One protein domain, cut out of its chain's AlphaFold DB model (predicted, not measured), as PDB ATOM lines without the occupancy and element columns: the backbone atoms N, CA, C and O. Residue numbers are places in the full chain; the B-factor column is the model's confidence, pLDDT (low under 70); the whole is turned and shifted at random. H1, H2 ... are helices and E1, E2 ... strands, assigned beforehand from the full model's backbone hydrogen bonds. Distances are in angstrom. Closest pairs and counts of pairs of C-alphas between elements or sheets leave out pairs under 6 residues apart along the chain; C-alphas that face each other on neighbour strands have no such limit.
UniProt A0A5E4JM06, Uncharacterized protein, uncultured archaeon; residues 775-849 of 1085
ATOM      1  N   PHE A 775     103.419  72.551 107.671       68.69
ATOM      2  CA  PHE A 775     104.537  72.048 108.452       68.69
ATOM      3  C   PHE A 775     105.589  73.141 108.590       68.69
ATOM      4  O   PHE A 775     106.074  73.642 107.582       68.69
ATOM      5  N   GLU A 776     105.925  73.521 109.824       68.56
ATOM      6  CA  GLU A 776     106.827  74.639 110.122       68.56
ATOM      7  C   GLU A 776     108.161  74.127 110.688       68.56
ATOM      8  O   GLU A 776     108.182  73.372 111.668       68.56
ATOM      9  N   SER A 777     109.294  74.566 110.130       65.38
ATOM     10  CA  SER A 777     110.593  74.332 110.765       65.38
ATOM     11  C   SER A 777     110.823  75.319 111.909       65.38
ATOM     12  O   SER A 777     110.976  76.521 111.680       65.38
ATOM     13  N   ALA A 778     110.939  74.831 113.144       53.84
ATOM     14  CA  ALA A 778     111.416  75.668 114.236       53.84
ATOM     15  C   ALA A 778     112.929  75.884 114.083       53.84
ATOM     16  O   ALA A 778     113.728  74.995 114.397       53.84
ATOM     17  N   ASP A 779     113.340  77.068 113.622       55.38
ATOM     18  CA  ASP A 779     114.740  77.469 113.730       55.38
ATOM     19  C   ASP A 779     115.101  77.813 115.173       55.38
ATOM     20  O   ASP A 779     115.105  78.969 115.606       55.38
ATOM     21  N   ASN A 780     115.358  76.752 115.935       44.88
ATOM     22  CA  ASN A 780     115.832  76.819 117.310       44.88
ATOM     23  C   ASN A 780     117.300  77.264 117.396       44.88
ATOM     24  O   ASN A 780     117.786  77.522 118.497       44.88
ATOM     25  N   TYR A 781     118.005  77.350 116.262       46.91
ATOM     26  CA  TYR A 781     119.446  77.583 116.203       46.91
ATOM     27  C   TYR A 781     119.821  78.932 115.566       46.91
ATOM     28  O   TYR A 781     120.988  79.321 115.640       46.91
ATOM     29  N   GLY A 782     118.856  79.669 115.004       52.47
ATOM     30  CA  GLY A 782     119.060  80.990 114.398       52.47
ATOM     31  C   GLY A 782     119.934  80.944 113.142       52.47
ATOM     32  O   GLY A 782     120.738  81.847 112.919       52.47
ATOM     33  N   LEU A 783     119.851  79.848 112.392       54.22
ATOM     34  CA  LEU A 783     120.609  79.591 111.171       54.22
ATOM     35  C   LEU A 783     119.951  80.145 109.917       54.22
ATOM     36  O   LEU A 783     120.656  80.419 108.948       54.22
ATOM     37  N   LEU A 784     118.630  80.289 109.934       53.69
ATOM     38  CA  LEU A 784     117.859  80.934 108.888       53.69
ATOM     39  C   LEU A 784     117.039  82.054 109.528       53.69
ATOM     40  O   LEU A 784     116.346  81.869 110.524       53.69
ATOM     41  N   GLU A 785     117.097  83.240 108.932       60.12
ATOM     42  CA  GLU A 785     116.142  84.304 109.272       60.12
ATOM     43  C   GLU A 785     114.709  83.907 108.870       60.12
ATOM     44  O   GLU A 785     113.728  84.370 109.462       60.12
ATOM     45  N   ASP A 786     114.615  82.979 107.915       69.19
ATOM     46  CA  ASP A 786     113.382  82.457 107.361       69.19
ATOM     47  C   ASP A 786     112.979  81.116 107.991       69.19
ATOM     48  O   ASP A 786     113.765  80.181 108.145       69.19
ATOM     49  N   THR A 787     111.696  81.008 108.292       74.62
ATOM     50  CA  THR A 787     110.982  79.771 108.561       74.62
ATOM     51  C   THR A 787     110.726  79.026 107.247       74.62
ATOM     52  O   THR A 787     110.207  79.601 106.290       74.62
ATOM     53  N   PHE A 788     111.037  77.730 107.204       76.81
ATOM     54  CA  PHE A 788     110.666  76.854 106.095       76.81
ATOM     55  C   PHE A 788     109.283  76.240 106.336       76.81
ATOM     56  O   PHE A 788     108.980  75.799 107.450       76.81
ATOM     57  N   ILE A 789     108.458  76.220 105.289       82.31
ATOM     58  CA  ILE A 789     107.068  75.776 105.327       82.31
ATOM     59  C   ILE A 789     106.822  74.744 104.228       82.31
ATOM     60  O   ILE A 789     107.233  74.946 103.086       82.31
ATOM     61  N   LEU A 790     106.099  73.674 104.562       83.88
ATOM     62  CA  LEU A 790     105.512  72.757 103.582       83.88
ATOM     63  C   LEU A 790     103.988  72.807 103.691       83.88
ATOM     64  O   LEU A 790     103.445  72.509 104.756       83.88
ATOM     65  N   LYS A 791     103.310  73.162 102.599       87.25
ATOM     66  CA  LYS A 791     101.846  73.169 102.478       87.25
ATOM     67  C   LYS A 791     101.411  71.974 101.631       87.25
ATOM     68  O   LYS A 791     101.821  71.864 100.478       87.25
ATOM     69  N   ARG A 792     100.611  71.063 102.191       87.00
ATOM     70  CA  ARG A 792     100.002  69.952 101.430       87.00
ATOM     71  C   ARG A 792      98.794  70.459 100.640       87.00
ATOM     72  O   ARG A 792      98.080  71.314 101.143       87.00
ATOM     73  N   GLY A 793      98.516  69.915  99.460       88.44
ATOM     74  CA  GLY A 793      97.328  70.280  98.681       88.44
ATOM     75  C   GLY A 793      97.200  69.489  97.382       88.44
ATOM     76  O   GLY A 793      97.945  68.539  97.148       88.44
ATOM     77  N   ASN A 794      96.255  69.884  96.526       89.50
ATOM     78  CA  ASN A 794      96.218  69.422  95.135       89.50
ATOM     79  C   ASN A 794      97.337  70.121  94.347       89.50
ATOM     80  O   ASN A 794      97.433  71.346  94.399       89.50
ATOM     81  N   HIS A 795      98.128  69.352  93.594       92.12
ATOM     82  CA  HIS A 795      99.205  69.838  92.733       92.12
ATOM     83  C   HIS A 795      98.835  71.087  91.915       92.12
ATOM     84  O   HIS A 795      99.570  72.069  91.939       92.12
ATOM     85  N   GLU A 796      97.691  71.089  91.223       90.31
ATOM     86  CA  GLU A 796      97.287  72.216  90.366       90.31
ATOM     87  C   GLU A 796      96.999  73.487  91.176       90.31
ATOM     88  O   GLU A 796      97.408  74.584  90.791       90.31
ATOM     89  N   GLY A 797      96.331  73.335  92.325       88.25
ATOM     90  CA  GLY A 797      96.038  74.444  93.231       88.25
ATOM     91  C   GLY A 797      97.312  75.035  93.833       88.25
ATOM     92  O   GLY A 797      97.500  76.249  93.812       88.25
ATOM     93  N   LEU A 798      98.226  74.169  94.276       91.31
ATOM     94  CA  LEU A 798      99.535  74.575  94.783       91.31
ATOM     95  C   LEU A 798     100.367  75.286  93.708       91.31
ATOM     96  O   LEU A 798     100.992  76.303  93.990       91.31
ATOM     97  N   LEU A 799     100.349  74.793  92.466       91.38
ATOM     98  CA  LEU A 799     101.074  75.406  91.350       91.38
ATOM     99  C   LEU A 799     100.538  76.798  91.022       91.38
ATOM    100  O   LEU A 799     101.319  77.711  90.747       91.38
ATOM    101  N   LYS A 800      99.217  76.977  91.076       89.06
ATOM    102  CA  LYS A 800      98.577  78.283  90.898       89.06
ATOM    103  C   LYS A 800      98.977  79.262  92.008       89.06
ATOM    104  O   LYS A 800      99.330  80.405  91.705       89.06
ATOM    105  N   GLU A 801      98.970  78.818  93.263       90.56
ATOM    106  CA  GLU A 801      99.397  79.627  94.414       90.56
ATOM    107  C   GLU A 801     100.878  80.012  94.315       90.56
ATOM    108  O   GLU A 801     101.233  81.176  94.511       90.56
ATOM    109  N   MET A 802     101.742  79.059  93.951       92.12
ATOM    110  CA  MET A 802     103.175  79.283  93.762       92.12
ATOM    111  C   MET A 802     103.427  80.369  92.713       92.12
ATOM    112  O   MET A 802     104.086  81.360  93.016       92.12
ATOM    113  N   LYS A 803     102.825  80.241  91.521       91.38
ATOM    114  CA  LYS A 803     102.948  81.231  90.437       91.38
ATOM    115  C   LYS A 803     102.453  82.615  90.853       91.38
ATOM    116  O   LYS A 803     103.143  83.603  90.628       91.38
ATOM    117  N   SER A 804     101.295  82.678  91.509       89.62
ATOM    118  CA  SER A 804     100.726  83.945  91.988       89.62
ATOM    119  C   SER A 804     101.625  84.601  93.047       89.62
ATOM    120  O   SER A 804     101.807  85.818  93.061       89.62
ATOM    121  N   THR A 805     102.245  83.788  93.908       92.75
ATOM    122  CA  THR A 805     103.220  84.250  94.905       92.75
ATOM    123  C   THR A 805     104.504  84.765  94.241       92.75
ATOM    124  O   THR A 805     105.034  85.795  94.663       92.75
ATOM    125  N   GLU A 806     105.015  84.084  93.208       92.00
ATOM    126  CA  GLU A 806     106.188  84.521  92.432       92.00
ATOM    127  C   GLU A 806     105.934  85.839  91.697       92.00
ATOM    128  O   GLU A 806     106.775  86.742  91.740       92.00
ATOM    129  N   GLU A 807     104.768  85.980  91.069       91.56
ATOM    130  CA  GLU A 807     104.361  87.210  90.394       91.56
ATOM    131  C   GLU A 807     104.302  88.379  91.385       91.56
ATOM    132  O   GLU A 807     104.985  89.394  91.198       91.56
ATOM    133  N   ALA A 808     103.584  88.204  92.502       92.31
ATOM    134  CA  ALA A 808     103.508  89.197  93.569       92.31
ATOM    135  C   ALA A 808     104.899  89.605  94.070       92.31
ATOM    136  O   ALA A 808     105.209  90.795  94.193       92.31
ATOM    137  N   ARG A 809     105.773  88.618  94.295       93.19
ATOM    138  CA  ARG A 809     107.163  88.839  94.700       93.19
ATOM    139  C   ARG A 809     107.920  89.705  93.692       93.19
ATOM    140  O   ARG A 809     108.628  90.622  94.103       93.19
ATOM    141  N   GLY A 810     107.764  89.446  92.393       93.19
ATOM    142  CA  GLY A 810     108.410  90.212  91.323       93.19
ATOM    143  C   GLY A 810     108.036  91.697  91.326       93.19
ATOM    144  O   GLY A 810     108.886  92.550  91.058       93.19
ATOM    145  N   HIS A 811     106.794  92.028  91.690       93.81
ATOM    146  CA  HIS A 811     106.371  93.418  91.875       93.81
ATOM    147  C   HIS A 811     106.941  94.034  93.158       93.81
ATOM    148  O   HIS A 811     107.462  95.147  93.116       93.81
ATOM    149  N   LEU A 812     106.909  93.312  94.279       93.50
ATOM    150  CA  LEU A 812     107.359  93.826  95.581       93.50
ATOM    151  C   LEU A 812     108.868  94.050  95.653       93.50
ATOM    152  O   LEU A 812     109.327  94.981  96.309       93.50
ATOM    153  N   MET A 813     109.650  93.266  94.909       90.00
ATOM    154  CA  MET A 813     111.094  93.483  94.778       90.00
ATOM    155  C   MET A 813     111.454  94.838  94.143       90.00
ATOM    156  O   MET A 813     112.615  95.238  94.218       90.00
ATOM    157  N   LYS A 814     110.492  95.554  93.540       91.25
ATOM    158  CA  LYS A 814     110.682  96.908  92.992       91.25
ATOM    159  C   LYS A 814     110.529  98.017  94.043       91.25
ATOM    160  O   LYS A 814     110.908  99.144  93.748       91.25
ATOM    161  N   ILE A 815     109.997  97.701  95.228       90.88
ATOM    162  CA  ILE A 815     109.784  98.635  96.352       90.88
ATOM    163  C   ILE A 815     110.322  98.067  97.686       90.88
ATOM    164  O   ILE A 815     109.595  97.993  98.682       90.88
ATOM    165  N   PRO A 816     111.587  97.604  97.735       86.00
ATOM    166  CA  PRO A 816     112.137  96.924  98.909       86.00
ATOM    167  C   PRO A 816     112.144  97.793 100.178       86.00
ATOM    168  O   PRO A 816     112.086  97.261 101.285       86.00
ATOM    169  N   GLU A 817     112.176  99.121 100.037       89.19
ATOM    170  CA  GLU A 817     112.170 100.088 101.139       89.19
ATOM    171  C   GLU A 817     110.895 100.057 101.990       89.19
ATOM    172  O   GLU A 817     110.905 100.529 103.124       89.19
ATOM    173  N   LYS A 818     109.804  99.483 101.467       91.25
ATOM    174  CA  LYS A 818     108.532  99.334 102.183       91.25
ATOM    175  C   LYS A 818     108.499  98.150 103.147       91.25
ATOM    176  O   LYS A 818     107.599  98.070 103.976       91.25
ATOM    177  N   GLY A 819     109.447  97.217 103.038       91.81
ATOM    178  CA  GLY A 819     109.465  96.010 103.869       91.81
ATOM    179  C   GLY A 819     108.301  95.043 103.602       91.81
ATOM    180  O   GLY A 819     107.979  94.226 104.465       91.81
ATOM    181  N   TYR A 820     107.661  95.126 102.430       96.81
ATOM    182  CA  TYR A 820     106.597  94.211 102.002       96.81
ATOM    183  C   TYR A 820     107.194  92.964 101.359       96.81
ATOM    184  O   TYR A 820     108.018  93.054 100.449       96.81
ATOM    185  N   LEU A 821     106.788  91.791 101.838       95.12
ATOM    186  CA  LEU A 821     107.380  90.511 101.473       95.12
ATOM    187  C   LEU A 821     106.299  89.470 101.169       95.12
ATOM    188  O   LEU A 821     105.204  89.492 101.718       95.12
ATOM    189  N   THR A 822     106.651  88.479 100.364       94.81
ATOM    190  CA  THR A 822     105.917  87.213 100.250       94.81
ATOM    191  C   THR A 822     106.814  86.075 100.727       94.81
ATOM    192  O   THR A 822     108.043  86.248 100.780       94.81
ATOM    193  N   PRO A 823     106.260  84.885 101.019       92.69
ATOM    194  CA  PRO A 823     107.056  83.675 101.026       92.69
ATOM    195  C   PRO A 823     107.861  83.595  99.730       92.69
ATOM    196  O   PRO A 823     107.361  83.912  98.651       92.69
ATOM    197  N   LYS A 824     109.128  83.205  99.838       90.62
ATOM    198  CA  LYS A 824     109.950  82.811  98.706       90.62
ATOM    199  C   LYS A 824     109.541  81.384  98.327       90.62
ATOM    200  O   LYS A 824     109.816  80.465  99.110       90.62
ATOM    201  N   PRO A 825     108.909  81.198  97.161       90.31
ATOM    202  CA  PRO A 825     108.560  79.875  96.670       90.31
ATOM    203  C   PRO A 825     109.834  79.074  96.411       90.31
ATOM    204  O   PRO A 825     110.852  79.645  96.012       90.31
ATOM    205  N   LEU A 826     109.807  77.777  96.713       86.62
ATOM    206  CA  LEU A 826     110.952  76.892  96.510       86.62
ATOM    207  C   LEU A 826     110.620  75.834  95.465       86.62
ATOM    208  O   LEU A 826     111.223  75.808  94.394       86.62
ATOM    209  N   ASP A 827     109.682  74.942  95.761       90.19
ATOM    210  CA  ASP A 827     109.353  73.866  94.831       90.19
ATOM    211  C   ASP A 827     107.977  73.271  95.115       90.19
ATOM    212  O   ASP A 827     107.445  73.410  96.222       90.19
ATOM    213  N   ILE A 828     107.451  72.547  94.128       91.31
ATOM    214  CA  ILE A 828     106.318  71.644  94.308       91.31
ATOM    215  C   ILE A 828     106.774  70.226  94.015       91.31
ATOM    216  O   ILE A 828     107.362  69.943  92.974       91.31
ATOM    217  N   PHE A 829     106.477  69.311  94.930       89.75
ATOM    218  CA  PHE A 829     106.844  67.912  94.768       89.75
ATOM    219  C   PHE A 829     105.761  66.982  95.288       89.75
ATOM    220  O   PHE A 829     105.044  67.294  96.236       89.75
ATOM    221  N   ASP A 830     105.686  65.805  94.678       89.94
ATOM    222  CA  ASP A 830     104.832  64.729  95.151       89.94
ATOM    223  C   ASP A 830     105.630  63.800  96.066       89.94
ATOM    224  O   ASP A 830     106.768  63.414  95.766       89.94
ATOM    225  N   HIS A 831     105.012  63.424  97.182       84.44
ATOM    226  CA  HIS A 831     105.528  62.423  98.105       84.44
ATOM    227  C   HIS A 831     104.553  61.255  98.210       84.44
ATOM    228  O   HIS A 831     103.342  61.443  98.329       84.44
ATOM    229  N   GLN A 832     105.097  60.043  98.177       84.38
ATOM    230  CA  GLN A 832     104.350  58.803  98.344       84.38
ATOM    231  C   GLN A 832     104.873  58.095  99.592       84.38
ATOM    232  O   GLN A 832     106.058  57.776  99.683       84.38
ATOM    233  N   ASP A 833     103.981  57.864 100.545       76.81
ATOM    234  CA  ASP A 833     104.242  57.184 101.809       76.81
ATOM    235  C   ASP A 833     103.190  56.095 102.062       76.81
ATOM    236  O   ASP A 833     102.140  56.050 101.415       76.81
ATOM    237  N   HIS A 834     103.455  55.227 103.036       76.44
ATOM    238  CA  HIS A 834     102.481  54.231 103.478       76.44
ATOM    239  C   HIS A 834     101.320  54.852 104.270       76.44
ATOM    240  O   HIS A 834     100.250  54.253 104.341       76.44
ATOM    241  N   ASP A 835     101.511  56.033 104.869       72.88
ATOM    242  CA  ASP A 835     100.441  56.785 105.531       72.88
ATOM    243  C   ASP A 835      99.827  57.812 104.558       72.88
ATOM    244  O   ASP A 835     100.429  58.833 104.227       72.88
ATOM    245  N   GLU A 836      98.589  57.561 104.117       75.81
ATOM    246  CA  GLU A 836      97.844  58.424 103.183       75.81
ATOM    247  C   GLU A 836      97.678  59.874 103.676       75.81
ATOM    248  O   GLU A 836      97.413  60.787 102.886       75.81
ATOM    249  N   ARG A 837      97.855  60.132 104.980       68.12
ATOM    250  CA  ARG A 837      97.803  61.489 105.547       68.12
ATOM    251  C   ARG A 837      99.052  62.313 105.240       68.12
ATOM    252  O   ARG A 837      98.991  63.538 105.334       68.12
ATOM    253  N   VAL A 838     100.158  61.667 104.877       71.75
ATOM    254  CA  VAL A 838     101.413  62.321 104.478       71.75
ATOM    255  C   VAL A 838     101.749  62.108 102.996       71.75
ATOM    256  O   VAL A 838     102.642  62.777 102.483       71.75
ATOM    257  N   SER A 839     101.005  61.268 102.276       79.94
ATOM    258  CA  SER A 839     101.088  61.164 100.810       79.94
ATOM    259  C   SER A 839     100.373  62.324 100.107       79.94
ATOM    260  O   SER A 839      99.309  62.769 100.539       79.94
ATOM    261  N   GLY A 840     100.917  62.820  99.000       87.62
ATOM    262  CA  GLY A 840     100.300  63.865  98.175       87.62
ATOM    263  C   GLY A 840     101.294  64.909  97.677       87.62
ATOM    264  O   GLY A 840     102.506  64.723  97.787       87.62
ATOM    265  N   SER A 841     100.766  66.002  97.130       91.44
ATOM    266  CA  SER A 841     101.565  67.117  96.618       91.44
ATOM    267  C   SER A 841     101.852  68.140  97.711       91.44
ATOM    268  O   SER A 841     100.994  68.442  98.549       91.44
ATOM    269  N   TYR A 842     103.062  68.686  97.675       89.88
ATOM    270  CA  TYR A 842     103.593  69.625  98.652       89.88
ATOM    271  C   TYR A 842     104.159  70.853  97.972       89.88
ATOM    272  O   TYR A 842     104.940  70.725  97.039       89.88
ATOM    273  N   TYR A 843     103.821  72.025  98.497       91.31
ATOM    274  CA  TYR A 843     104.429  73.301  98.155       91.31
ATOM    275  C   TYR A 843     105.400  73.700  99.266       91.31
ATOM    276  O   TYR A 843     104.995  73.966 100.402       91.31
ATOM    277  N   ALA A 844     106.689  73.708  98.936       88.81
ATOM    278  CA  ALA A 844     107.757  74.184  99.798       88.81
ATOM    279  C   ALA A 844     107.985  75.685  99.602       88.81
ATOM    280  O   ALA A 844     108.147  76.164  98.477       88.81
ATOM    281  N   MET A 845     108.074  76.419 100.706       90.00
ATOM    282  CA  MET A 845     108.373  77.848 100.703       90.00
ATOM    283  C   MET A 845     109.234  78.234 101.908       90.00
ATOM    284  O   MET A 845     109.283  77.533 102.917       90.00
ATOM    285  N   SER A 846     109.913  79.371 101.807       86.06
ATOM    286  CA  SER A 846     110.611  80.004 102.934       86.06
ATOM    287  C   SER A 846     110.026  81.386 103.194       86.06
ATOM    288  O   SER A 846     109.666  82.098 102.264       86.06
ATOM    289  N   MET A 847     109.874  81.759 104.455       87.31
ATOM    290  CA  MET A 847     109.167  82.968 104.868       87.31
ATOM    291  C   MET A 847     109.864  83.573 106.073       87.31
ATOM    292  O   MET A 847     110.224  82.852 106.997       87.31
ATOM    293  N   LYS A 848     109.935  84.899 106.139       85.38
ATOM    294  CA  LYS A 848     110.455  85.582 107.319       85.38
ATOM    295  C   LYS A 848     109.664  85.218 108.576       85.38
ATOM    296  O   LYS A 848     108.433  85.256 108.584       85.38
ATOM    297  N   LYS A 849     110.369  84.891 109.657       82.44
ATOM    298  CA  LYS A 849     109.738  84.511 110.927       82.44
ATOM    299  C   LYS A 849     108.930  85.669 111.528       82.44
ATOM    300  O   LYS A 849     109.413  86.798 111.610       82.44
TER     301      LYS A 849
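This is residues 775 to 849 of the 1085 residues of an uncharacterized protein of uncultured archaeon (UniProt A0A5E4JM06). A strongly twisted antiparallel sheet, order E1 E3 E2, has one long helix, H1, along one face: two layers. Residues 814 to 819 stick out. The printed part has 75 residues, mixed in class, with E1, H1, E2, E3 in chain order. It is only just loose, close to compact (radius of gyration of the C-alphas 14.1 A), and flat, spanning 47 by 33 by 12 A.

Inner strand E3, residues 840 to 848, neighbours E1, residues 786 to 793; N 789 and O 845, 2.8 A, are within hydrogen-bond range. E3 and E2, residues 824 to 831, form a hairpin, with N 842 and O 829 2.8 A apart. H1, residues 795 to 812, is over E3 and E2, height over the sheet 9.1 A; its closest C-alphas to E2 are Met 802 and Pro 825, 6.1 A. Every O i to N i+4 pair in H1 is within hydrogen-bond range. E1, H1 and E2 form a split strand-helix-strand unit, same-way strands with E3 between, crossover right-handed.

E1 begins at C-alpha 786 (113.382, 82.457, 107.361). H1 spans 25.5 A. E3 spans 25.7 A, ending at (110.455, 85.582, 107.319).

The farthest C-alphas, Glu 817 and His 834, are 46.9 A apart. The printed part has no cut. H1 to E2 is a long link. Residues 775 to 786 and 837 have pLDDT under 70.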